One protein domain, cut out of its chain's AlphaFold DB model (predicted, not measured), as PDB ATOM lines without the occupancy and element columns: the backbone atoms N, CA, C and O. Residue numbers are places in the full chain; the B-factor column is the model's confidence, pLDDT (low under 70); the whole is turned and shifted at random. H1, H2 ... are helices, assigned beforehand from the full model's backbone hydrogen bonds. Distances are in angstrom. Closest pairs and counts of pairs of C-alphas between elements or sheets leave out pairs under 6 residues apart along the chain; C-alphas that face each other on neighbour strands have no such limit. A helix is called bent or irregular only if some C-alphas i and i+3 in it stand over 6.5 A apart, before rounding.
ATOM      1  N   GLN A 349     -63.995  45.886  -0.138       84.94
ATOM      2  CA  GLN A 349     -63.891  46.487  -1.479       84.94
ATOM      3  C   GLN A 349     -65.256  46.856  -2.077       84.94
ATOM      4  O   GLN A 349     -65.384  47.924  -2.670       84.94
ATOM      5  N   LEU A 350     -66.285  46.017  -1.903       88.62
ATOM      6  CA  LEU A 350     -67.652  46.336  -2.339       88.62
ATOM      7  C   LEU A 350     -68.240  47.519  -1.554       88.62
ATOM      8  O   LEU A 350     -68.918  48.364  -2.134       88.62
ATOM      9  N   LEU A 351     -67.953  47.596  -0.251       89.38
ATOM     10  CA  LEU A 351     -68.447  48.652   0.634       89.38
ATOM     11  C   LEU A 351     -67.544  49.899   0.688       89.38
ATOM     12  O   LEU A 351     -67.943  50.886   1.301       89.38
ATOM     13  N   GLU A 352     -66.360  49.906   0.058       88.31
ATOM     14  CA  GLU A 352     -65.358  50.977   0.230       88.31
ATOM     15  C   GLU A 352     -65.919  52.357  -0.145       88.31
ATOM     16  O   GLU A 352     -65.686  53.324   0.578       88.31
ATOM     17  N   ARG A 353     -66.738  52.443  -1.205       89.56
ATOM     18  CA  ARG A 353     -67.397  53.696  -1.613       89.56
ATOM     19  C   ARG A 353     -68.414  54.190  -0.579       89.56
ATOM     20  O   ARG A 353     -68.399  55.369  -0.248       89.56
ATOM     21  N   GLU A 354     -69.274  53.312  -0.057       91.31
ATOM     22  CA  GLU A 354     -70.251  53.702   0.973       91.31
ATOM     23  C   GLU A 354     -69.553  54.088   2.279       91.31
ATOM     24  O   GLU A 354     -69.894  55.100   2.880       91.31
ATOM     25  N   ILE A 355     -68.536  53.328   2.696       91.81
ATOM     26  CA  ILE A 355     -67.737  53.633   3.889       91.81
ATOM     27  C   ILE A 355     -67.077  55.011   3.755       91.81
ATOM     28  O   ILE A 355     -67.109  55.786   4.708       91.81
ATOM     29  N   LEU A 356     -66.513  55.341   2.588       92.00
ATOM     30  CA  LEU A 356     -65.939  56.663   2.332       92.00
ATOM     31  C   LEU A 356     -67.006  57.768   2.336       92.00
ATOM     32  O   LEU A 356     -66.779  58.792   2.970       92.00
ATOM     33  N   GLN A 357     -68.172  57.551   1.717       93.12
ATOM     34  CA  GLN A 357     -69.281  58.517   1.725       93.12
ATOM     35  C   GLN A 357     -69.788  58.804   3.153       93.12
ATOM     36  O   GLN A 357     -69.991  59.965   3.495       93.12
ATOM     37  N   HIS A 358     -69.929  57.788   4.016       94.25
ATOM     38  CA  HIS A 358     -70.364  57.987   5.412       94.25
ATOM     39  C   HIS A 358     -69.282  58.598   6.301       94.25
ATOM     40  O   HIS A 358     -69.595  59.401   7.176       94.25
ATOM     41  N   VAL A 359     -68.011  58.250   6.081       95.81
ATOM     42  CA  VAL A 359     -66.880  58.857   6.801       95.81
ATOM     43  C   VAL A 359     -66.722  60.333   6.443       95.81
ATOM     44  O   VAL A 359     -66.468  61.134   7.336       95.81
ATOM     45  N   ASP A 360     -66.901  60.697   5.174       95.50
ATOM     46  CA  ASP A 360     -66.793  62.081   4.709       95.50
ATOM     47  C   ASP A 360     -68.006  62.928   5.132       95.50
ATOM     48  O   ASP A 360     -67.831  64.010   5.687       95.50
ATOM     49  N   ALA A 361     -69.230  62.394   5.017       95.75
ATOM     50  CA  ALA A 361     -70.434  63.018   5.574       95.75
ATOM     51  C   ALA A 361     -70.305  63.271   7.088       95.75
ATOM     52  O   ALA A 361     -70.621  64.358   7.577       95.75
ATOM     53  N   LEU A 362     -69.782  62.295   7.841       97.50
ATOM     54  CA  LEU A 362     -69.487  62.475   9.262       97.50
ATOM     55  C   LEU A 362     -68.395  63.533   9.483       97.50
ATOM     56  O   LEU A 362     -68.556  64.373  10.358       97.50
ATOM     57  N   ALA A 363     -67.311  63.534   8.702       97.44
ATOM     58  CA  ALA A 363     -66.242  64.526   8.827       97.44
ATOM     59  C   ALA A 363     -66.747  65.961   8.599       97.44
ATOM     60  O   ALA A 363     -66.419  66.854   9.380       97.44
ATOM     61  N   GLN A 364     -67.582  66.175   7.578       96.81
ATOM     62  CA  GLN A 364     -68.207  67.468   7.290       96.81
ATOM     63  C   GLN A 364     -69.134  67.913   8.430       96.81
ATOM     64  O   GLN A 364     -69.032  69.046   8.894       96.81
ATOM     65  N   PHE A 365     -69.981  67.013   8.945       97.88
ATOM     66  CA  PHE A 365     -70.840  67.311  10.093       97.88
ATOM     67  C   PHE A 365     -70.035  67.632  11.366       97.88
ATOM     68  O   PHE A 365     -70.364  68.577  12.078       97.88
ATOM     69  N   LEU A 366     -68.954  66.896  11.644       98.00
ATOM     70  CA  LEU A 366     -68.095  67.144  12.806       98.00
ATOM     71  C   LEU A 366     -67.331  68.475  12.708       98.00
ATOM     72  O   LEU A 366     -67.178  69.142  13.729       98.00
ATOM     73  N   GLN A 367     -66.904  68.889  11.510       97.44
ATOM     74  CA  GLN A 367     -66.336  70.224  11.285       97.44
ATOM     75  C   GLN A 367     -67.398  71.309  11.534       97.44
ATOM     76  O   GLN A 367     -67.193  72.173  12.380       97.44
ATOM     77  N   PHE A 368     -68.586  71.184  10.928       97.69
ATOM     78  CA  PHE A 368     -69.717  72.099  11.147       97.69
ATOM     79  C   PHE A 368     -70.109  72.239  12.632       97.69
ATOM     80  O   PHE A 368     -70.462  73.334  13.077       97.69
ATOM     81  N   LEU A 369     -70.019  71.162  13.424       97.69
ATOM     82  CA  LEU A 369     -70.216  71.223  14.874       97.69
ATOM     83  C   LEU A 369     -69.126  72.036  15.587       97.69
ATOM     84  O   LEU A 369     -69.461  72.820  16.473       97.69
ATOM     85  N   LEU A 370     -67.850  71.862  15.232       97.50
ATOM     86  CA  LEU A 370     -66.735  72.611  15.830       97.50
ATOM     87  C   LEU A 370     -66.820  74.105  15.489       97.50
ATOM     88  O   LEU A 370     -66.783  74.937  16.398       97.50
ATOM     89  N   ASP A 371     -67.055  74.430  14.215       97.50
ATOM     90  CA  ASP A 371     -67.209  75.799  13.699       97.50
ATOM     91  C   ASP A 371     -68.368  76.562  14.386       97.50
ATOM     92  O   ASP A 371     -68.367  77.793  14.477       97.50
ATOM     93  N   ASN A 372     -69.354  75.826  14.919       96.88
ATOM     94  CA  ASN A 372     -70.543  76.348  15.596       96.88
ATOM     95  C   ASN A 372     -70.592  76.060  17.113       96.88
ATOM     96  O   ASN A 372     -71.682  75.970  17.686       96.88
ATOM     97  N   ASP A 373     -69.442  75.939  17.788       96.00
ATOM     98  CA  ASP A 373     -69.344  75.766  19.254       96.00
ATOM     99  C   ASP A 373     -70.179  74.578  19.787       96.00
ATOM    100  O   ASP A 373     -70.908  74.669  20.779       96.00
ATOM    101  N   MET A 374     -70.111  73.437  19.096       96.50
ATOM    102  CA  MET A 374     -70.891  72.219  19.367       96.50
ATOM    103  C   MET A 374     -72.419  72.436  19.323       96.50
ATOM    104  O   MET A 374     -73.168  71.657  19.909       96.50
ATOM    105  N   LEU A 375     -72.903  73.493  18.661       95.50
ATOM    106  CA  LEU A 375     -74.293  73.978  18.706       95.50
ATOM    107  C   LEU A 375     -74.759  74.423  20.113       95.50
ATOM    108  O   LEU A 375     -75.957  74.383  20.425       95.50
ATOM    109  N   MET A 376     -73.836  74.874  20.975       92.00
ATOM    110  CA  MET A 376     -74.186  75.460  22.273       92.00
ATOM    111  C   MET A 376     -75.049  76.715  22.119       92.00
ATOM    112  O   MET A 376     -74.768  77.614  21.332       92.00
ATOM    113  N   HIS A 377     -76.112  76.776  22.923       92.25
ATOM    114  CA  HIS A 377     -77.108  77.856  22.926       92.25
ATOM    115  C   HIS A 377     -77.823  78.085  21.581       92.25
ATOM    116  O   HIS A 377     -78.551  79.063  21.449       92.25
ATOM    117  N   VAL A 378     -77.687  77.195  20.599       94.50
ATOM    118  CA  VAL A 378     -78.466  77.248  19.354       94.50
ATOM    119  C   VAL A 378     -79.868  76.705  19.621       94.50
ATOM    120  O   VAL A 378     -80.009  75.676  20.291       94.50
ATOM    121  N   GLU A 379     -80.902  77.361  19.096       92.94
ATOM    122  CA  GLU A 379     -82.287  76.873  19.165       92.94
ATOM    123  C   GLU A 379     -82.432  75.419  18.682       92.94
ATOM    124  O   GLU A 379     -81.659  74.956  17.843       92.94
ATOM    125  N   ARG A 380     -83.388  74.671  19.250       91.00
ATOM    126  CA  ARG A 380     -83.625  73.261  18.886       91.00
ATOM    127  C   ARG A 380     -84.682  73.142  17.792       91.00
ATOM    128  O   ARG A 380     -84.513  72.337  16.886       91.00
ATOM    129  N   ASN A 381     -85.724  73.967  17.860       90.38
ATOM    130  CA  ASN A 381     -86.706  74.155  16.798       90.38
ATOM    131  C   ASN A 381     -86.520  75.553  16.191       90.38
ATOM    132  O   ASN A 381     -86.162  76.495  16.903       90.38
ATOM    133  N   VAL A 382     -86.820  75.700  14.900       90.81
ATOM    134  CA  VAL A 382     -86.804  76.998  14.206       90.81
ATOM    135  C   VAL A 382     -87.737  77.978  14.928       90.81
ATOM    136  O   VAL A 382     -88.947  77.760  14.997       90.81
ATOM    137  N   GLY A 383     -87.176  79.060  15.470       92.81
ATOM    138  CA  GLY A 383     -87.920  80.109  16.165       92.81
ATOM    139  C   GLY A 383     -87.952  80.026  17.697       92.81
ATOM    140  O   GLY A 383     -88.488  80.959  18.306       92.81
ATOM    141  N   ASP A 384     -87.358  79.018  18.359       91.75
ATOM    142  CA  ASP A 384     -87.228  79.052  19.833       91.75
ATOM    143  C   ASP A 384     -86.400  80.271  20.288       91.75
ATOM    144  O   ASP A 384     -86.689  80.859  21.335       91.75
ATOM    145  N   ALA A 385     -85.400  80.697  19.506       93.50
ATOM    146  CA  ALA A 385     -84.599  81.885  19.791       93.50
ATOM    147  C   ALA A 385     -85.428  83.168  19.670       93.50
ATOM    148  O   ALA A 385     -85.393  84.009  20.572       93.50
ATOM    149  N   ALA A 386     -86.235  83.299  18.612       94.31
ATOM    150  CA  ALA A 386     -87.164  84.418  18.450       94.31
ATOM    151  C   ALA A 386     -88.199  84.457  19.590       94.31
ATOM    152  O   ALA A 386     -88.431  85.509  20.191       94.31
ATOM    153  N   ALA A 387     -88.750  83.300  19.971       94.25
ATOM    154  CA  ALA A 387     -89.666  83.176  21.100       94.25
ATOM    155  C   ALA A 387     -88.996  83.514  22.447       94.25
ATOM    156  O   ALA A 387     -89.617  84.163  23.290       94.25
ATOM    157  N   GLN A 388     -87.733  83.128  22.665       92.19
ATOM    158  CA  GLN A 388     -86.981  83.495  23.870       92.19
ATOM    159  C   GLN A 388     -86.709  85.008  23.917       92.19
ATOM    160  O   GLN A 388     -86.906  85.622  24.966       92.19
ATOM    161  N   ARG A 389     -86.323  85.623  22.791       91.56
ATOM    162  CA  ARG A 389     -86.098  87.075  22.665       91.56
ATOM    163  C   ARG A 389     -87.382  87.859  22.969       91.56
ATOM    164  O   ARG A 389     -87.381  88.671  23.890       91.56
ATOM    165  N   ALA A 390     -88.502  87.509  22.332       93.19
ATOM    166  CA  ALA A 390     -89.809  88.133  22.574       93.19
ATOM    167  C   ALA A 390     -90.351  87.903  24.005       93.19
ATOM    168  O   ALA A 390     -91.050  88.753  24.561       93.19
ATOM    169  N   ARG A 391     -90.025  86.767  24.644       90.31
ATOM    170  CA  ARG A 391     -90.324  86.541  26.073       90.31
ATOM    171  C   ARG A 391     -89.506  87.461  26.979       90.31
ATOM    172  O   ARG A 391     -90.058  87.957  27.953       90.31
ATOM    173  N   LEU A 410     -80.506  82.502  23.269       91.88
ATOM    174  CA  LEU A 410     -80.434  81.506  22.208       91.88
ATOM    175  C   LEU A 410     -80.031  82.167  20.882       91.88
ATOM    176  O   LEU A 410     -80.567  83.222  20.513       91.88
ATOM    177  N   ARG A 411     -79.104  81.523  20.173       94.25
ATOM    178  CA  ARG A 411     -78.713  81.803  18.786       94.25
ATOM    179  C   ARG A 411     -79.736  81.145  17.849       94.25
ATOM    180  O   ARG A 411     -80.172  80.024  18.119       94.25
ATOM    181  N   ALA A 412     -80.150  81.842  16.797       94.94
ATOM    182  CA  ALA A 412     -81.048  81.290  15.783       94.94
ATOM    183  C   ALA A 412     -80.295  80.330  14.844       94.94
ATOM    184  O   ALA A 412     -79.077  80.438  14.701       94.94
ATOM    185  N   LEU A 413     -80.998  79.422  14.164       93.50
ATOM    186  CA  LEU A 413     -80.374  78.539  13.161       93.50
ATOM    187  C   LEU A 413     -79.824  79.335  11.958       93.50
ATOM    188  O   LEU A 413     -78.779  79.000  11.409       93.50
ATOM    189  N   SER A 414     -80.449  80.465  11.621       92.75
ATOM    190  CA  SER A 414     -79.960  81.416  10.611       92.75
ATOM    191  C   SER A 414     -78.743  82.253  11.045       92.75
ATOM    192  O   SER A 414     -78.208  83.009  10.242       92.75
ATOM    193  N   GLU A 415     -78.299  82.136  12.300       95.00
ATOM    194  CA  GLU A 415     -77.104  82.804  12.845       95.00
ATOM    195  C   GLU A 415     -75.905  81.834  12.966       95.00
ATOM    196  O   GLU A 415     -74.910  82.153  13.624       95.00
ATOM    197  N   LEU A 416     -76.000  80.636  12.376       95.19
ATOM    198  CA  LEU A 416     -74.900  79.671  12.284       95.19
ATOM    199  C   LEU A 416     -73.950  79.976  11.122       95.19
ATOM    200  O   LEU A 416     -74.324  80.583  10.119       95.19
ATOM    201  N   GLN A 417     -72.716  79.496  11.258       96.31
ATOM    202  CA  GLN A 417     -71.762  79.394  10.162       96.31
ATOM    203  C   GLN A 417     -72.105  78.142   9.353       96.31
ATOM    204  O   GLN A 417     -71.788  77.021   9.757       96.31
ATOM    205  N   TRP A 418     -72.810  78.340   8.243       94.88
ATOM    206  CA  TRP A 418     -73.075  77.301   7.252       94.88
ATOM    207  C   TRP A 418     -71.913  77.246   6.246       94.88
ATOM    208  O   TRP A 418     -71.423  78.309   5.858       94.88
ATOM    209  N   PRO A 419     -71.456  76.053   5.824       94.44
ATOM    210  CA  PRO A 419     -70.500  75.935   4.726       94.44
ATOM    211  C   PRO A 419     -71.143  76.354   3.394       94.44
ATOM    212  O   PRO A 419     -72.368  76.326   3.256       94.44
ATOM    213  N   ASP A 420     -70.312  76.709   2.410       92.19
ATOM    214  CA  ASP A 420     -70.769  77.052   1.058       92.19
ATOM    215  C   ASP A 420     -71.602  75.909   0.446       92.19
ATOM    216  O   ASP A 420     -71.216  74.738   0.512       92.19
ATOM    217  N   GLU A 421     -72.742  76.243  -0.167       89.75
ATOM    218  CA  GLU A 421     -73.631  75.243  -0.764       89.75
ATOM    219  C   GLU A 421     -72.944  74.548  -1.960       89.75
ATOM    220  O   GLU A 421     -72.450  75.226  -2.870       89.75
ATOM    221  N   PRO A 422     -72.887  73.202  -1.997       90.50
ATOM    222  CA  PRO A 422     -72.216  72.490  -3.075       90.50
ATOM    223  C   PRO A 422     -72.980  72.602  -4.398       90.50
ATOM    224  O   PRO A 422     -74.181  72.345  -4.455       90.50
ATOM    225  N   ASP A 423     -72.251  72.907  -5.479       92.00
ATOM    226  CA  ASP A 423     -72.785  72.997  -6.846       92.00
ATOM    227  C   ASP A 423     -73.671  71.775  -7.178       92.00
ATOM    228  O   ASP A 423     -73.162  70.649  -7.176       92.00
ATOM    229  N   PRO A 424     -74.971  71.951  -7.498       88.31
ATOM    230  CA  PRO A 424     -75.880  70.838  -7.768       88.31
ATOM    231  C   PRO A 424     -75.424  69.938  -8.929       88.31
ATOM    232  O   PRO A 424     -75.812  68.768  -8.982       88.31
ATOM    233  N   LEU A 425     -74.563  70.428  -9.828       89.44
ATOM    234  CA  LEU A 425     -73.974  69.633 -10.906       89.44
ATOM    235  C   LEU A 425     -73.013  68.545 -10.392       89.44
ATOM    236  O   LEU A 425     -72.848  67.527 -11.066       89.44
ATOM    237  N   ILE A 426     -72.443  68.679  -9.184       89.12
ATOM    238  CA  ILE A 426     -71.547  67.667  -8.590       89.12
ATOM    239  C   ILE A 426     -72.244  66.316  -8.379       89.12
ATOM    240  O   ILE A 426     -71.604  65.269  -8.447       89.12
ATOM    241  N   TYR A 427     -73.564  66.330  -8.163       86.12
ATOM    242  CA  TYR A 427     -74.380  65.127  -7.982       86.12
ATOM    243  C   TYR A 427     -74.747  64.445  -9.311       86.12
ATOM    244  O   TYR A 427     -75.208  63.303  -9.293       86.12
ATOM    245  N   LEU A 428     -74.564  65.137 -10.443       89.38
ATOM    246  CA  LEU A 428     -74.939  64.687 -11.787       89.38
ATOM    247  C   LEU A 428     -73.736  64.263 -12.647       89.38
ATOM    248  O   LEU A 428     -73.935  63.612 -13.672       89.38
ATOM    249  N   ASP A 429     -72.505  64.605 -12.256       89.19
ATOM    250  CA  ASP A 429     -71.292  64.260 -13.005       89.19
ATOM    251  C   ASP A 429     -70.965  62.748 -12.906       89.19
ATOM    252  O   ASP A 429     -70.559  62.261 -11.842       89.19
ATOM    253  N   PRO A 430     -71.070  61.973 -14.009       89.12
ATOM    254  CA  PRO A 430     -70.787  60.540 -13.993       89.12
ATOM    255  C   PRO A 430     -69.301  60.217 -13.769       89.12
ATOM    256  O   PRO A 430     -68.987  59.091 -13.383       89.12
ATOM    257  N   LEU A 431     -68.384  61.170 -13.984       90.44
ATOM    258  CA  LEU A 431     -66.959  61.001 -13.682       90.44
ATOM    259  C   LEU A 431     -66.680  61.087 -12.177       90.44
ATOM    260  O   LEU A 431     -65.673  60.550 -11.718       90.44
ATOM    261  N   ARG A 432     -67.579  61.721 -11.413       86.12
ATOM    262  CA  ARG A 432     -67.467  61.928  -9.961       86.12
ATOM    263  C   ARG A 432     -68.422  61.058  -9.145       86.12
ATOM    264  O   ARG A 432     -68.433  61.136  -7.924       86.12
ATOM    265  N   ALA A 433     -69.130  60.123  -9.782       83.69
ATOM    266  CA  ALA A 433     -69.987  59.123  -9.127       83.69
ATOM    267  C   ALA A 433     -69.243  58.128  -8.189       83.69
ATOM    268  O   ALA A 433     -69.870  57.254  -7.570       83.69
ATOM    269  N   SER A 434     -67.913  58.236  -8.101       81.81
ATOM    270  CA  SER A 434     -67.039  57.552  -7.137       81.81
ATOM    271  C   SER A 434     -66.502  58.447  -6.014       81.81
ATOM    272  O   SER A 434     -65.991  57.905  -5.036       81.81
ATOM    273  N   ASP A 435     -66.577  59.774  -6.152       88.88
ATOM    274  CA  ASP A 435     -66.162  60.712  -5.108       88.88
ATOM    275  C   ASP A 435     -67.176  60.668  -3.947       88.88
ATOM    276  O   ASP A 435     -68.369  60.434  -4.182       88.88
ATOM    277  N   PRO A 436     -66.755  60.908  -2.691       89.56
ATOM    278  CA  PRO A 436     -67.708  61.192  -1.632       89.56
ATOM    279  C   PRO A 436     -68.439  62.506  -1.949       89.56
ATOM    280  O   PRO A 436     -67.844  63.481  -2.414       89.56
ATOM    281  N   LYS A 437     -69.757  62.507  -1.744       91.00
ATOM    282  CA  LYS A 437     -70.620  63.654  -2.033       91.00
ATOM    283  C   LYS A 437     -70.605  64.631  -0.847       91.00
ATOM    284  O   LYS A 437     -70.751  64.169   0.285       91.00
ATOM    285  N   PRO A 438     -70.514  65.953  -1.076       93.19
ATOM    286  CA  PRO A 438     -70.739  66.932  -0.019       93.19
ATOM    287  C   PRO A 438     -72.182  66.874   0.501       93.19
ATOM    288  O   PRO A 438     -73.114  66.584  -0.259       93.19
ATOM    289  N   LEU A 439     -72.354  67.165   1.790       94.00
ATOM    290  CA  LEU A 439     -73.653  67.380   2.420       94.00
ATOM    291  C   LEU A 439     -74.311  68.643   1.863       94.00
ATOM    292  O   LEU A 439     -73.649  69.655   1.633       94.00
ATOM    293  N   ARG A 440     -75.629  68.597   1.677       93.62
ATOM    294  CA  ARG A 440     -76.434  69.768   1.320       93.62
ATOM    295  C   ARG A 440     -76.746  70.585   2.568       93.62
ATOM    296  O   ARG A 440     -76.773  70.057   3.680       93.62
ATOM    297  N   LEU A 441     -77.076  71.862   2.378       93.06
ATOM    298  CA  LEU A 441     -77.505  72.738   3.472       93.06
ATOM    299  C   LEU A 441     -78.735  72.153   4.199       93.06
ATOM    300  O   LEU A 441     -78.741  72.089   5.424       93.06
ATOM    301  N   ALA A 442     -79.700  71.600   3.456       92.38
ATOM    302  CA  ALA A 442     -80.862  70.899   4.015       92.38
ATOM    303  C   ALA A 442     -80.495  69.655   4.858       92.38
ATOM    304  O   ALA A 442     -81.137  69.392   5.876       92.38
ATOM    305  N   ASP A 443     -79.444  68.911   4.483       94.00
ATOM    306  CA  ASP A 443     -78.960  67.772   5.277       94.00
ATOM    307  C   ASP A 443     -78.377  68.276   6.607       94.00
ATOM    308  O   ASP A 443     -78.669  67.731   7.672       94.00
ATOM    309  N   LEU A 444     -77.587  69.354   6.563       95.25
ATOM    310  CA  LEU A 444     -77.007  69.987   7.748       95.25
ATOM    311  C   LEU A 444     -78.076  70.627   8.652       95.25
ATOM    312  O   LEU A 444     -77.950  70.540   9.870       95.25
ATOM    313  N   GLU A 445     -79.150  71.204   8.105       93.81
ATOM    314  CA  GLU A 445     -80.305  71.684   8.883       93.81
ATOM    315  C   GLU A 445     -81.036  70.539   9.599       93.81
ATOM    316  O   GLU A 445     -81.344  70.650  10.792       93.81
ATOM    317  N   ALA A 446     -81.258  69.409   8.919       95.06
ATOM    318  CA  ALA A 446     -81.841  68.212   9.528       95.06
ATOM    319  C   ALA A 446     -80.940  67.645  10.645       95.06
ATOM    320  O   ALA A 446     -81.420  67.314  11.731       95.06
ATOM    321  N   LEU A 447     -79.621  67.603  10.429       96.00
ATOM    322  CA  LEU A 447     -78.639  67.187  11.437       96.00
ATOM    323  C   LEU A 447     -78.546  68.170  12.620       96.00
ATOM    324  O   LEU A 447     -78.393  67.748  13.767       96.00
ATOM    325  N   ALA A 448     -78.667  69.476  12.368       95.88
ATOM    326  CA  ALA A 448     -78.630  70.515  13.396       95.88
ATOM    327  C   ALA A 448     -79.910  70.570  14.247       95.88
ATOM    328  O   ALA A 448     -79.851  71.022  15.395       95.88
ATOM    329  N   THR A 449     -81.052  70.128  13.716       95.38
ATOM    330  CA  THR A 449     -82.350  70.090  14.419       95.38
ATOM    331  C   THR A 449     -82.662  68.737  15.069       95.38
ATOM    332  O   THR A 449     -83.481  68.687  15.990       95.38
ATOM    333  N   ASP A 450     -81.989  67.651  14.673       96.50
ATOM    334  CA  ASP A 450     -82.216  66.317  15.236       96.50
ATOM    335  C   ASP A 450     -82.031  66.270  16.765       96.50
ATOM    336  O   ASP A 450     -80.995  66.624  17.340       96.50
ATOM    337  N   THR A 451     -83.063  65.777  17.448       94.94
ATOM    338  CA  THR A 451     -83.121  65.765  18.913       94.94
ATOM    339  C   THR A 451     -82.142  64.780  19.545       94.94
ATOM    340  O   THR A 451     -81.662  65.043  20.647       94.94
ATOM    341  N   THR A 452     -81.807  63.683  18.857       96.31
ATOM    342  CA  THR A 452     -80.903  62.643  19.368       96.31
ATOM    343  C   THR A 452     -79.439  63.069  19.275       96.31
ATOM    344  O   THR A 452     -78.701  62.899  20.242       96.31
ATOM    345  N   LEU A 453     -79.035  63.725  18.181       96.50
ATOM    346  CA  LEU A 453     -77.732  64.376  18.046       96.50
ATOM    347  C   LEU A 453     -77.584  65.493  19.088       96.50
ATOM    348  O   LEU A 453     -76.583  65.535  19.804       96.50
ATOM    349  N   ARG A 454     -78.606  66.341  19.275       95.25
ATOM    350  CA  ARG A 454     -78.575  67.394  20.309       95.25
ATOM    351  C   ARG A 454     -78.481  66.859  21.741       95.25
ATOM    352  O   ARG A 454     -77.797  67.486  22.546       95.25
ATOM    353  N   ASP A 455     -79.126  65.738  22.066       95.00
ATOM    354  CA  ASP A 455     -79.044  65.131  23.406       95.00
ATOM    355  C   ASP A 455     -77.787  64.246  23.603       95.00
ATOM    356  O   ASP A 455     -77.387  64.034  24.747       95.00
ATOM    357  N   MET A 456     -77.099  63.816  22.532       96.12
ATOM    358  CA  MET A 456     -75.736  63.248  22.599       96.12
ATOM    359  C   MET A 456     -74.655  64.320  22.821       96.12
ATOM    360  O   MET A 456     -73.715  64.106  23.592       96.12
ATOM    361  N   LEU A 457     -74.787  65.477  22.161       96.06
ATOM    362  CA  LEU A 457     -73.868  66.616  22.302       96.06
ATOM    363  C   LEU A 457     -74.019  67.313  23.661       96.06
ATOM    364  O   LEU A 457     -73.018  67.647  24.297       96.06
ATOM    365  N   HIS A 458     -75.268  67.504  24.102       95.00
ATOM    366  CA  HIS A 458     -75.624  68.225  25.328       95.00
ATOM    367  C   HIS A 458     -76.579  67.399  26.201       95.00
ATOM    368  O   HIS A 458     -77.778  67.706  26.258       95.00
ATOM    369  N   PRO A 459     -76.089  66.341  26.879       92.94
ATOM    370  CA  PRO A 459     -76.909  65.489  27.734       92.94
ATOM    371  C   PRO A 459     -77.693  66.298  28.773       92.94
ATOM    372  O   PRO A 459     -77.145  67.073  29.561       92.94
ATOM    373  N   ARG A 460     -79.015  66.108  28.774       91.44
ATOM    374  CA  ARG A 460     -79.953  66.787  29.676       91.44
ATOM    375  C   ARG A 460     -79.920  66.165  31.066       91.44
ATOM    376  O   ARG A 460     -80.507  65.109  31.300       91.44
ATOM    377  N   THR A 461     -79.285  66.850  32.011       89.44
ATOM    378  CA  THR A 461     -79.324  66.484  33.433       89.44
ATOM    379  C   THR A 461     -80.404  67.282  34.167       89.44
ATOM    380  O   THR A 461     -80.833  68.346  33.720       89.44
ATOM    381  N   ALA A 462     -80.831  66.813  35.345       89.06
ATOM    382  CA  ALA A 462     -81.787  67.549  36.183       89.06
ATOM    383  C   ALA A 462     -81.250  68.913  36.680       89.06
ATOM    384  O   ALA A 462     -82.030  69.756  37.117       89.06
ATOM    385  N   GLN A 463     -79.930  69.129  36.616       85.31
ATOM    386  CA  GLN A 463     -79.267  70.395  36.950       85.31
ATOM    387  C   GLN A 463     -79.133  71.309  35.719       85.31
ATOM    388  O   GLN A 463     -79.225  72.530  35.844       85.31
ATOM    389  N   HIS A 464     -78.992  70.725  34.523       84.81
ATOM    390  CA  HIS A 464     -78.832  71.434  33.255       84.81
ATOM    391  C   HIS A 464     -79.939  71.037  32.255       84.81
ATOM    392  O   HIS A 464     -79.702  70.251  31.336       84.81
ATOM    393  N   PRO A 465     -81.162  71.601  32.376       83.19
ATOM    394  CA  PRO A 465     -82.308  71.237  31.527       83.19
ATOM    395  C   PRO A 465     -82.168  71.662  30.053       83.19
ATOM    396  O   PRO A 465     -82.900  71.171  29.195       83.19
ATOM    397  N   GLN A 466     -81.229  72.564  29.745       80.69
ATOM    398  CA  GLN A 466     -80.847  72.909  28.367       80.69
ATOM    399  C   GLN A 466     -79.802  71.937  27.778       80.69
ATOM    400  O   GLN A 466     -79.556  71.974  26.573       80.69
ATOM    401  N   GLY A 467     -79.248  71.049  28.610       87.81
ATOM    402  CA  GLY A 467     -78.078  70.219  28.330       87.81
ATOM    403  C   GLY A 467     -76.799  70.777  28.969       87.81
ATOM    404  O   GLY A 467     -76.684  71.985  29.189       87.81
ATOM    405  N   GLU A 468     -75.859  69.890  29.292       90.81
ATOM    406  CA  GLU A 468     -74.492  70.216  29.730       90.81
ATOM    407  C   GLU A 468     -73.493  69.894  28.604       90.81
ATOM    408  O   GLU A 468     -73.632  68.865  27.950       90.81
ATOM    409  N   GLU A 469     -72.491  70.750  28.376       90.75
ATOM    410  CA  GLU A 469     -71.480  70.560  27.322       90.75
ATOM    411  C   GLU A 469     -70.683  69.261  27.537       90.75
ATOM    412  O   GLU A 469     -69.966  69.116  28.533       90.75
ATOM    413  N   ASN A 470     -70.726  68.335  26.574       95.06
ATOM    414  CA  ASN A 470     -69.910  67.124  26.626       95.06
ATOM    415  C   ASN A 470     -68.424  67.419  26.322       95.06
ATOM    416  O   ASN A 470     -67.937  67.303  25.194       95.06
ATOM    417  N   ARG A 471     -67.685  67.806  27.366       96.06
ATOM    418  CA  ARG A 471     -66.280  68.241  27.283       96.06
ATOM    419  C   ARG A 471     -65.278  67.161  26.875       96.06
ATOM    420  O   ARG A 471     -64.210  67.525  26.382       96.06
ATOM    421  N   SER A 472     -65.558  65.870  27.078       96.56
ATOM    422  CA  SER A 472     -64.672  64.818  26.554       96.56
ATOM    423  C   SER A 472     -64.840  64.693  25.043       96.56
ATOM    424  O   SER A 472     -63.842  64.759  24.329       96.56
ATOM    425  N   LEU A 473     -66.087  64.673  24.561       97.44
ATOM    426  CA  LEU A 473     -66.410  64.650  23.137       97.44
ATOM    427  C   LEU A 473     -65.868  65.885  22.400       97.44
ATOM    428  O   LEU A 473     -65.190  65.723  21.388       97.44
ATOM    429  N   ARG A 474     -66.071  67.106  22.929       97.50
ATOM    430  CA  ARG A 474     -65.494  68.336  22.345       97.50
ATOM    431  C   ARG A 474     -63.975  68.221  22.198       97.50
ATOM    432  O   ARG A 474     -63.445  68.406  21.109       97.50
ATOM    433  N   ARG A 475     -63.276  67.825  23.267       98.00
ATOM    434  CA  ARG A 475     -61.818  67.645  23.247       98.00
ATOM    435  C   ARG A 475     -61.372  66.540  22.283       98.00
ATOM    436  O   ARG A 475     -60.321  66.662  21.656       98.00
ATOM    437  N   ALA A 476     -62.136  65.454  22.170       98.06
ATOM    438  CA  ALA A 476     -61.851  64.383  21.223       98.06
ATOM    439  C   ALA A 476     -61.899  64.909  19.781       98.06
ATOM    440  O   ALA A 476     -60.951  64.679  19.026       98.06
ATOM    441  N   LEU A 477     -62.934  65.689  19.449       98.00
ATOM    442  CA  LEU A 477     -63.102  66.349  18.154       98.00
ATOM    443  C   LEU A 477     -62.008  67.390  17.873       98.00
ATOM    444  O   LEU A 477     -61.404  67.337  16.806       98.00
ATOM    445  N   GLU A 478     -61.644  68.235  18.840       98.00
ATOM    446  CA  GLU A 478     -60.510  69.171  18.721       98.00
ATOM    447  C   GLU A 478     -59.183  68.432  18.417       98.00
ATOM    448  O   GLU A 478     -58.392  68.864  17.578       98.00
ATOM    449  N   THR A 479     -58.927  67.264  19.032       98.19
ATOM    450  CA  THR A 479     -57.726  66.452  18.710       98.19
ATOM    451  C   THR A 479     -57.825  65.644  17.413       98.19
ATOM    452  O   THR A 479     -56.808  65.123  16.947       98.19
ATOM    453  N   TRP A 480     -59.023  65.512  16.846       98.31
ATOM    454  CA  TRP A 480     -59.257  64.928  15.527       98.31
ATOM    455  C   TRP A 480     -59.071  65.982  14.431       98.31
ATOM    456  O   TRP A 480     -58.356  65.725  13.465       98.31
ATOM    457  N   GLU A 481     -59.621  67.184  14.612       97.88
ATOM    458  CA  GLU A 481     -59.448  68.316  13.700       97.88
ATOM    459  C   GLU A 481     -57.967  68.687  13.547       97.88
ATOM    460  O   GLU A 481     -57.486  68.845  12.426       97.88
ATOM    461  N   ALA A 482     -57.222  68.717  14.658       97.94
ATOM    462  CA  ALA A 482     -55.789  69.019  14.700       97.94
ATOM    463  C   ALA A 482     -54.876  68.006  13.961       97.94
ATOM    464  O   ALA A 482     -53.650  68.157  13.970       97.94
ATOM    465  N   LEU A 483     -55.425  66.962  13.326       97.81
ATOM    466  CA  LEU A 483     -54.654  66.038  12.495       97.81
ATOM    467  C   LEU A 483     -54.251  66.699  11.157       97.81
ATOM    468  O   LEU A 483     -55.088  67.262  10.456       97.81
ATOM    469  N   PRO A 484     -52.980  66.583  10.722       96.56
ATOM    470  CA  PRO A 484     -52.371  67.516   9.764       96.56
ATOM    471  C   PRO A 484     -52.834  67.398   8.301       96.56
ATOM    472  O   PRO A 484     -52.402  68.192   7.471       96.56
ATOM    473  N   THR A 485     -53.647  66.401   7.943       95.69
ATOM    474  CA  THR A 485     -54.303  66.315   6.624       95.69
ATOM    475  C   THR A 485     -55.638  65.589   6.767       95.69
ATOM    476  O   THR A 485     -55.746  64.712   7.629       95.69
ATOM    477  N   SER A 486     -56.619  65.855   5.888       94.06
ATOM    478  CA  SER A 486     -57.916  65.156   5.975       94.06
ATOM    479  C   SER A 486     -57.753  63.638   5.924       94.06
ATOM    480  O   SER A 486     -58.265  62.961   6.793       94.06
ATOM    481  N   ARG A 487     -56.842  63.108   5.097       93.81
ATOM    482  CA  ARG A 487     -56.512  61.668   5.064       93.81
ATOM    483  C   ARG A 487     -56.174  61.038   6.432       93.81
ATOM    484  O   ARG A 487     -56.351  59.834   6.597       93.81
ATOM    485  N   HIS A 488     -55.680  61.810   7.407       96.06
ATOM    486  CA  HIS A 488     -55.522  61.349   8.795       96.06
ATOM    487  C   HIS A 488     -56.832  61.421   9.596       96.06
ATOM    488  O   HIS A 488     -57.100  60.508  10.372       96.06
ATOM    489  N   ARG A 489     -57.651  62.459   9.388       97.12
ATOM    490  CA  ARG A 489     -59.011  62.610   9.937       97.12
ATOM    491  C   ARG A 489     -59.938  61.488   9.463       97.12
ATOM    492  O   ARG A 489     -60.558  60.829  10.294       97.12
ATOM    493  N   ASP A 490     -59.944  61.195   8.166       95.44
ATOM    494  CA  ASP A 490     -60.742  60.130   7.550       95.44
ATOM    495  C   ASP A 490     -60.297  58.752   8.081       95.44
ATOM    496  O   ASP A 490     -61.119  57.919   8.462       95.44
ATOM    497  N   ALA A 491     -58.981  58.517   8.185       95.25
ATOM    498  CA  ALA A 491     -58.427  57.291   8.765       95.25
ATOM    499  C   ALA A 491     -58.723  57.150  10.270       95.25
ATOM    500  O   ALA A 491     -58.913  56.032  10.752       95.25
ATOM    501  N   ALA A 492     -58.792  58.261  11.010       96.81
ATOM    502  CA  ALA A 492     -59.207  58.269  12.407       96.81
ATOM    503  C   ALA A 492     -60.687  57.902  12.557       96.81
ATOM    504  O   ALA A 492     -60.996  57.030  13.366       96.81
ATOM    505  N   LEU A 493     -61.584  58.468  11.743       97.12
ATOM    506  CA  LEU A 493     -62.999  58.080  11.742       97.12
ATOM    507  C   LEU A 493     -63.179  56.614  11.334       97.12
ATOM    508  O   LEU A 493     -63.865  55.877  12.033       97.12
ATOM    509  N   GLN A 494     -62.489  56.133  10.293       94.88
ATOM    510  CA  GLN A 494     -62.516  54.707   9.931       94.88
ATOM    511  C   GLN A 494     -62.046  53.791  11.076       94.88
ATOM    512  O   GLN A 494     -62.513  52.657  11.189       94.88
ATOM    513  N   LEU A 495     -61.119  54.245  11.925       94.19
ATOM    514  CA  LEU A 495     -60.673  53.492  13.096       94.19
ATOM    515  C   LEU A 495     -61.702  53.540  14.235       94.19
ATOM    516  O   LEU A 495     -62.024  52.492  14.787       94.19
ATOM    517  N   ILE A 496     -62.243  54.722  14.545       95.19
ATOM    518  CA  ILE A 496     -63.261  54.951  15.588       95.19
ATOM    519  C   ILE A 496     -64.550  54.174  15.276       95.19
ATOM    520  O   ILE A 496     -65.098  53.512  16.152       95.19
ATOM    521  N   LEU A 497     -64.987  54.173  14.016       95.19
ATOM    522  CA  LEU A 497     -66.139  53.407  13.526       95.19
ATOM    523  C   LEU A 497     -65.834  51.912  13.307       95.19
ATOM    524  O   LEU A 497     -66.696  51.161  12.868       95.19
ATOM    525  N   GLY A 498     -64.600  51.465  13.557       92.56
ATOM    526  CA  GLY A 498     -64.208  50.059  13.459       92.56
ATOM    527  C   GLY A 498     -64.114  49.472  12.039       92.56
ATOM    528  O   GLY A 498     -63.807  48.286  11.919       92.56
ATOM    529  N   VAL A 499     -64.321  50.274  10.986       91.00
ATOM    530  CA  VAL A 499     -64.337  49.877   9.556       91.00
ATOM    531  C   VAL A 499     -62.964  49.922   8.859       91.00
ATOM    532  O   VAL A 499     -62.810  49.486   7.715       91.00
ATOM    533  N   SER A 500     -61.938  50.465   9.519       87.69
ATOM    534  CA  SER A 500     -60.565  50.415   9.006       87.69
ATOM    535  C   SER A 500     -60.040  48.976   8.999       87.69
ATOM    536  O   SER A 500     -60.231  48.234   9.960       87.69
ATOM    537  N   ALA A 501     -59.246  48.614   7.990       79.62
ATOM    538  CA  ALA A 501     -58.569  47.312   7.924       79.62
ATOM    539  C   ALA A 501     -57.463  47.123   8.993       79.62
ATOM    540  O   ALA A 501     -56.635  46.225   8.878       79.62
ATOM    541  N   HIS A 502     -57.367  48.014   9.986       77.38
ATOM    542  CA  HIS A 502     -56.483  47.911  11.158       77.38
ATOM    543  C   HIS A 502     -57.291  47.922  12.473       77.38
ATOM    544  O   HIS A 502     -56.717  47.994  13.559       77.38
ATOM    545  N   SER A 503     -58.623  47.854  12.373       79.38
ATOM    546  CA  SER A 503     -59.552  47.763  13.492       79.38
ATOM    547  C   SER A 503     -59.451  46.401  14.188       79.38
ATOM    548  O   SER A 503     -59.544  45.367  13.519       79.38
ATOM    549  N   PRO A 504     -59.361  46.346  15.532       63.97
ATOM    550  CA  PRO A 504     -59.394  45.080  16.264       63.97
ATOM    551  C   PRO A 504     -60.746  44.349  16.158       63.97
ATOM    552  O   PRO A 504     -60.823  43.178  16.529       63.97
ATOM    553  N   MET A 505     -61.799  45.000  15.638       58.28
ATOM    554  CA  MET A 505     -63.105  44.380  15.375       58.28
ATOM    555  C   MET A 505     -63.102  43.432  14.167       58.28
ATOM    556  O   MET A 505     -63.996  42.594  14.067       58.28
ATOM    557  N   HIS A 506     -62.096  43.482  13.282       57.84
ATOM    558  CA  HIS A 506     -61.874  42.435  12.274       57.84
ATOM    559  C   HIS A 506     -61.284  41.185  12.953       57.84
ATOM    560  O   HIS A 506     -60.102  40.854  12.835       57.84
ATOM    561  N   ALA A 507     -62.137  40.487  13.711       44.25
ATOM    562  CA  ALA A 507     -61.763  39.437  14.658       44.25
ATOM    563  C   ALA A 507     -60.978  38.269  14.028       44.25
ATOM    564  O   ALA A 507     -60.251  37.562  14.725       44.25
ATOM    565  N   HIS A 508     -61.063  38.092  12.711       49.88
ATOM    566  CA  HIS A 508     -60.281  37.130  11.931       49.88
ATOM    567  C   HIS A 508     -58.759  37.319  12.138       49.88
ATOM    568  O   HIS A 508     -58.046  36.341  12.368       49.88
ATOM    569  N   GLU A 509     -58.261  38.565  12.173       52.31
ATOM    570  CA  GLU A 509     -56.863  38.854  12.538       52.31
ATOM    571  C   GLU A 509     -56.605  38.714  14.048       52.31
ATOM    572  O   GLU A 509     -55.502  38.354  14.470       52.31
ATOM    573  N   VAL A 533     -51.629  52.889   4.438       82.81
ATOM    574  CA  VAL A 533     -52.658  52.864   5.486       82.81
ATOM    575  C   VAL A 533     -52.079  53.530   6.734       82.81
ATOM    576  O   VAL A 533     -50.963  53.209   7.145       82.81
ATOM    577  N   ILE A 534     -52.810  54.503   7.272       92.00
ATOM    578  CA  ILE A 534     -52.432  55.247   8.474       92.00
ATOM    579  C   ILE A 534     -52.896  54.417   9.669       92.00
ATOM    580  O   ILE A 534     -54.064  54.048   9.756       92.00
ATOM    581  N   GLY A 535     -51.968  54.066  10.556       90.88
ATOM    582  CA  GLY A 535     -52.258  53.184  11.687       90.88
ATOM    583  C   GLY A 535     -52.614  53.934  12.970       90.88
ATOM    584  O   GLY A 535     -52.170  55.058  13.186       90.88
ATOM    585  N   GLU A 536     -53.301  53.251  13.886       92.38
ATOM    586  CA  GLU A 536     -53.580  53.690  15.266       92.38
ATOM    587  C   GLU A 536     -52.378  54.407  15.924       92.38
ATOM    588  O   GLU A 536     -52.456  55.554  16.363       92.38
ATOM    589  N   THR A 537     -51.208  53.757  15.905       92.00
ATOM    590  CA  THR A 537     -49.966  54.276  16.510       92.00
ATOM    591  C   THR A 537     -49.358  55.492  15.798       92.00
ATOM    592  O   THR A 537     -48.402  56.077  16.309       92.00
ATOM    593  N   GLU A 538     -49.857  55.856  14.619       94.62
ATOM    594  CA  GLU A 538     -49.499  57.074  13.885       94.62
ATOM    595  C   GLU A 538     -50.443  58.211  14.295       94.62
ATOM    596  O   GLU A 538     -49.970  59.252  14.746       94.62
ATOM    597  N   LEU A 539     -51.756  57.965  14.310       95.25
ATOM    598  CA  LEU A 539     -52.773  58.912  14.788       95.25
ATOM    599  C   LEU A 539     -52.534  59.349  16.245       95.25
ATOM    600  O   LEU A 539     -52.512  60.543  16.547       95.25
ATOM    601  N   PHE A 540     -52.244  58.407  17.150       95.50
ATOM    602  CA  PHE A 540     -51.920  58.735  18.545       95.50
ATOM    603  C   PHE A 540     -50.611  59.531  18.702       95.50
ATOM    604  O   PHE A 540     -50.476  60.290  19.665       95.50
ATOM    605  N   ARG A 541     -49.655  59.405  17.769       96.69
ATOM    606  CA  ARG A 541     -48.442  60.246  17.744       96.69
ATOM    607  C   ARG A 541     -48.718  61.647  17.211       96.69
ATOM    608  O   ARG A 541     -48.081  62.581  17.681       96.69
ATOM    609  N   LEU A 542     -49.643  61.775  16.260       96.88
ATOM    610  CA  LEU A 542     -50.059  63.054  15.683       96.88
ATOM    611  C   LEU A 542     -50.948  63.877  16.623       96.88
ATOM    612  O   LEU A 542     -50.992  65.090  16.479       96.88
ATOM    613  N   GLY A 543     -51.584  63.249  17.615       96.81
ATOM    614  CA  GLY A 543     -52.233  63.964  18.719       96.81
ATOM    615  C   GLY A 543     -53.605  63.441  19.124       96.81
ATOM    616  O   GLY A 543     -54.051  63.788  20.210       96.81
ATOM    617  N   LEU A 544     -54.227  62.564  18.328       97.62
ATOM    618  CA  LEU A 544     -55.589  62.062  18.548       97.62
ATOM    619  C   LEU A 544     -55.787  61.494  19.969       97.62
ATOM    620  O   LEU A 544     -55.034  60.606  20.388       97.62
ATOM    621  N   ARG A 545     -56.791  61.980  20.711       96.81
ATOM    622  CA  ARG A 545     -57.189  61.489  22.045       96.81
ATOM    623  C   ARG A 545     -58.710  61.336  22.110       96.81
ATOM    624  O   ARG A 545     -59.416  62.308  22.326       96.81
ATOM    625  N   VAL A 546     -59.193  60.104  21.988       97.00
ATOM    626  CA  VAL A 546     -60.620  59.756  22.090       97.00
ATOM    627  C   VAL A 546     -60.765  58.752  23.236       97.00
ATOM    628  O   VAL A 546     -60.005  57.781  23.276       97.00
ATOM    629  N   ALA A 547     -61.658  58.988  24.202       96.62
ATOM    630  CA  ALA A 547     -61.938  58.012  25.258       96.62
ATOM    631  C   ALA A 547     -62.921  56.932  24.756       96.62
ATOM    632  O   ALA A 547     -63.641  57.180  23.792       96.62
ATOM    633  N   PRO A 548     -63.012  55.748  25.397       96.38
ATOM    634  CA  PRO A 548     -63.941  54.695  24.970       96.38
ATOM    635  C   PRO A 548     -65.400  55.171  24.868       96.38
ATOM    636  O   PRO A 548     -66.056  54.915  23.866       96.38
ATOM    637  N   ASN A 549     -65.864  55.956  25.842       96.56
ATOM    638  CA  ASN A 549     -67.201  56.556  25.831       96.56
ATOM    639  C   ASN A 549     -67.399  57.528  24.650       96.56
ATOM    640  O   ASN A 549     -68.484  57.593  24.081       96.56
ATOM    641  N   ASP A 550     -66.356  58.273  24.266       96.81
ATOM    642  CA  ASP A 550     -66.416  59.177  23.112       96.81
ATOM    643  C   ASP A 550     -66.472  58.374  21.795       96.81
ATOM    644  O   ASP A 550     -67.122  58.804  20.849       96.81
ATOM    645  N   VAL A 551     -65.845  57.188  21.732       96.44
ATOM    646  CA  VAL A 551     -65.961  56.263  20.584       96.44
ATOM    647  C   VAL A 551     -67.396  55.756  20.428       96.44
ATOM    648  O   VAL A 551     -67.927  55.796  19.322       96.44
ATOM    649  N   GLU A 552     -68.040  55.325  21.517       96.38
ATOM    650  CA  GLU A 552     -69.441  54.867  21.509       96.38
ATOM    651  C   GLU A 552     -70.401  55.990  21.072       96.38
ATOM    652  O   GLU A 552     -71.275  55.778  20.230       96.38
ATOM    653  N   LEU A 553     -70.192  57.218  21.566       97.12
ATOM    654  CA  LEU A 553     -70.957  58.394  21.137       97.12
ATOM    655  C   LEU A 553     -70.735  58.727  19.655       97.12
ATOM    656  O   LEU A 553     -71.703  58.964  18.938       97.12
ATOM    657  N   LEU A 554     -69.492  58.702  19.164       97.38
ATOM    658  CA  LEU A 554     -69.189  58.961  17.752       97.38
ATOM    659  C   LEU A 554     -69.768  57.885  16.819       97.38
ATOM    660  O   LEU A 554     -70.162  58.207  15.699       97.38
ATOM    661  N   GLN A 555     -69.879  56.634  17.277       96.69
ATOM    662  CA  GLN A 555     -70.564  55.566  16.542       96.69
ATOM    663  C   GLN A 555     -72.078  55.821  16.444       96.69
ATOM    664  O   GLN A 555     -72.623  55.754  15.343       96.69
ATOM    665  N   HIS A 556     -72.753  56.203  17.535       97.69
ATOM    666  CA  HIS A 556     -74.178  56.569  17.486       97.69
ATOM    667  C   HIS A 556     -74.450  57.880  16.727       97.69
ATOM    668  O   HIS A 556     -75.471  58.003  16.047       97.69
ATOM    669  N   MET A 557     -73.531  58.852  16.767       97.62
ATOM    670  CA  MET A 557     -73.608  60.034  15.903       97.62
ATOM    671  C   MET A 557     -73.514  59.638  14.424       97.62
ATOM    672  O   MET A 557     -74.330  60.093  13.631       97.62
ATOM    673  N   ALA A 558     -72.584  58.751  14.055       96.75
ATOM    674  CA  ALA A 558     -72.457  58.248  12.686       96.75
ATOM    675  C   ALA A 558     -73.689  57.452  12.222       96.75
ATOM    676  O   ALA A 558     -74.123  57.605  11.083       96.75
ATOM    677  N   GLU A 559     -74.287  56.652  13.109       96.12
ATOM    678  CA  GLU A 559     -75.553  55.951  12.869       96.12
ATOM    679  C   GLU A 559     -76.688  56.941  12.553       96.12
ATOM    680  O   GLU A 559     -77.376  56.794  11.541       96.12
ATOM    681  N   ARG A 560     -76.859  57.997  13.362       96.69
ATOM    682  CA  ARG A 560     -77.878  59.032  13.114       96.69
ATOM    683  C   ARG A 560     -77.594  59.856  11.859       96.69
ATOM    684  O   ARG A 560     -78.531  60.090  11.099       96.69
ATOM    685  N   VAL A 561     -76.334  60.220  11.599       96.31
ATOM    686  CA  VAL A 561     -75.919  60.888  10.352       96.31
ATOM    687  C   VAL A 561     -76.301  60.035   9.143       96.31
ATOM    688  O   VAL A 561     -76.989  60.529   8.256       96.31
ATOM    689  N   ALA A 562     -75.943  58.749   9.134       94.00
ATOM    690  CA  ALA A 562     -76.246  57.846   8.026       94.00
ATOM    691  C   ALA A 562     -77.756  57.624   7.820       94.00
ATOM    692  O   ALA A 562     -78.196  57.496   6.679       94.00
ATOM    693  N   VAL A 563     -78.565  57.594   8.887       94.50
ATOM    694  CA  VAL A 563     -80.035  57.505   8.766       94.50
ATOM    695  C   VAL A 563     -80.630  58.778   8.157       94.50
ATOM    696  O   VAL A 563     -81.525  58.680   7.322       94.50
ATOM    697  N   ILE A 564     -80.143  59.956   8.555       94.12
ATOM    698  CA  ILE A 564     -80.649  61.242   8.058       94.12
ATOM    699  C   ILE A 564     -80.245  61.444   6.589       94.12
ATOM    700  O   ILE A 564     -81.110  61.687   5.753       94.12
ATOM    701  N   THR A 565     -78.972  61.241   6.235       91.12
ATOM    702  CA  THR A 565     -78.481  61.474   4.864       91.12
ATOM    703  C   THR A 565     -78.973  60.432   3.855       91.12
ATOM    704  O   THR A 565     -79.323  60.796   2.733       91.12
ATOM    705  N   LYS A 566     -79.085  59.142   4.229       83.56
ATOM    706  CA  LYS A 566     -79.635  58.111   3.320       83.56
ATOM    707  C   LYS A 566     -81.127  58.300   3.021       83.56
ATOM    708  O   LYS A 566     -81.589  57.781   2.010       83.56
ATOM    709  N   GLY A 567     -81.879  59.014   3.865       62.38
ATOM    710  CA  GLY A 567     -83.297  59.289   3.618       62.38
ATOM    711  C   GLY A 567     -83.533  60.186   2.397       62.38
ATOM    712  O   GLY A 567     -84.474  59.959   1.642       62.38
ATOM    713  N   VAL A 568     -82.648  61.163   2.173       52.66
ATOM    714  CA  VAL A 568     -82.842  62.247   1.193       52.66
ATOM    715  C   VAL A 568     -82.512  61.823  -0.246       52.66
ATOM    716  O   VAL A 568     -83.123  62.322  -1.191       52.66
ATOM    717  N   GLU A 569     -81.598  60.865  -0.459       54.16
ATOM    718  CA  GLU A 569     -81.213  60.440  -1.821       54.16
ATOM    719  C   GLU A 569     -82.346  59.743  -2.608       54.16
ATOM    720  O   GLU A 569     -82.248  59.633  -3.831       54.16
ATOM    721  N   TYR A 570     -83.428  59.302  -1.950       43.81
ATOM    722  CA  TYR A 570     -84.520  58.555  -2.591       43.81
ATOM    723  C   TYR A 570     -85.717  59.399  -3.063       43.81
ATOM    724  O   TYR A 570     -86.439  58.940  -3.949       43.81
TER     725      TYR A 570
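What this domain is: This is residues 349 to 391, 410 to 509 and 533 to 570 of the 574 residues of the protein "NUFIP1 domain-containing protein" of Malassezia pachydermatis (UniProt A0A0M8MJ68). Two long helices, H1 and H9, cross near their middles as an X; H6 and H7 pack on both of them, and H4 and H5 pack one after the other along H9. H8 packs on H7, while H2, at one end of the longest span, and H3, set in long loops, lie away from the other helices. The 181 printed residues hold nine named helices, H1 to H9 in order along the chain, and no named strand: the class is all helix. The whole is compact, with a radius of gyration of the C-alphas of 17.3 A, and spans 58 by 41 by 27 A.

How they stand to each other: H1, residues 349 to 371, touches H9, residues 548 to 568, with residues 358 to 362 alone, about perpendicular at 75 degrees; the closest C-alphas, of Leu 362 and Ala 558, are 6.2 A apart. H7, residues 486 to 496, touches H1 about perpendicular at 74 degrees, closest at the C-alphas of Val 359 and Asp 490, 6.3 A. H6, residues 471 to 481, touches residues 366 to 370 of H1, opposite ways at a steep tilt of 64 degrees, with the C-alphas of Leu 366 and Leu 477 closest at 7.4 A. H6 and H7 form a helical hairpin and only just touch, with 3 pairs of C-alphas within 8 A. H9, the hub, touches H1, H6, H7, H4, residues 441 to 449, and H5, residues 451 to 457. H5 runs the opposite way to H9 at a shallow tilt of 30 degrees; their closest C-alphas, of Leu 453 and Met 557, are 6.4 A apart. H4 touches residues 561 to 568 of H9, closest at the C-alphas of Asp 443 and Thr 565, 6.3 A. H8, residues 536 to 542, touches H7, with the C-alphas of Ala 492 and Leu 539 closest at 6.9 A. H2, residues 384 to 391, and H3, residues 424 to 427, touch no helix. Helix packing is mostly crossed. Every O i to N i+4 pair is within hydrogen-bond range in H2, H4, H5, H6 and H7, against 17 of 19 in H1, 2 of 3 in H8 and 16 of 17 in H9; H3 is too short for such a pair.

Where its parts are: H1 begins at C-alpha 349 (-63.891, 46.487, -1.479) and is 33.2 A long; it is irregular, with C-alphas 350 and 353 7.4 A apart. H9, 31.3 A, ends at C-alpha 568 (-82.842, 62.247, 1.193). H6 measures 15.2 A, H7 15.0 A and H4 12.3 A.

The domain as a whole: The C-alphas farthest apart, of Ala 390 and Glu 509, are 60.1 A apart. Residues 392 to 409 and 510 to 532 are not printed, leaving gaps of 11.8 A and 16.2 A between C-alphas. The links H1 to H2, H3 to H4 and H5 to H6 are long. The mean pLDDT of the printed part is 91.2; residues 504 to 509 and 567 to 570 are under 70.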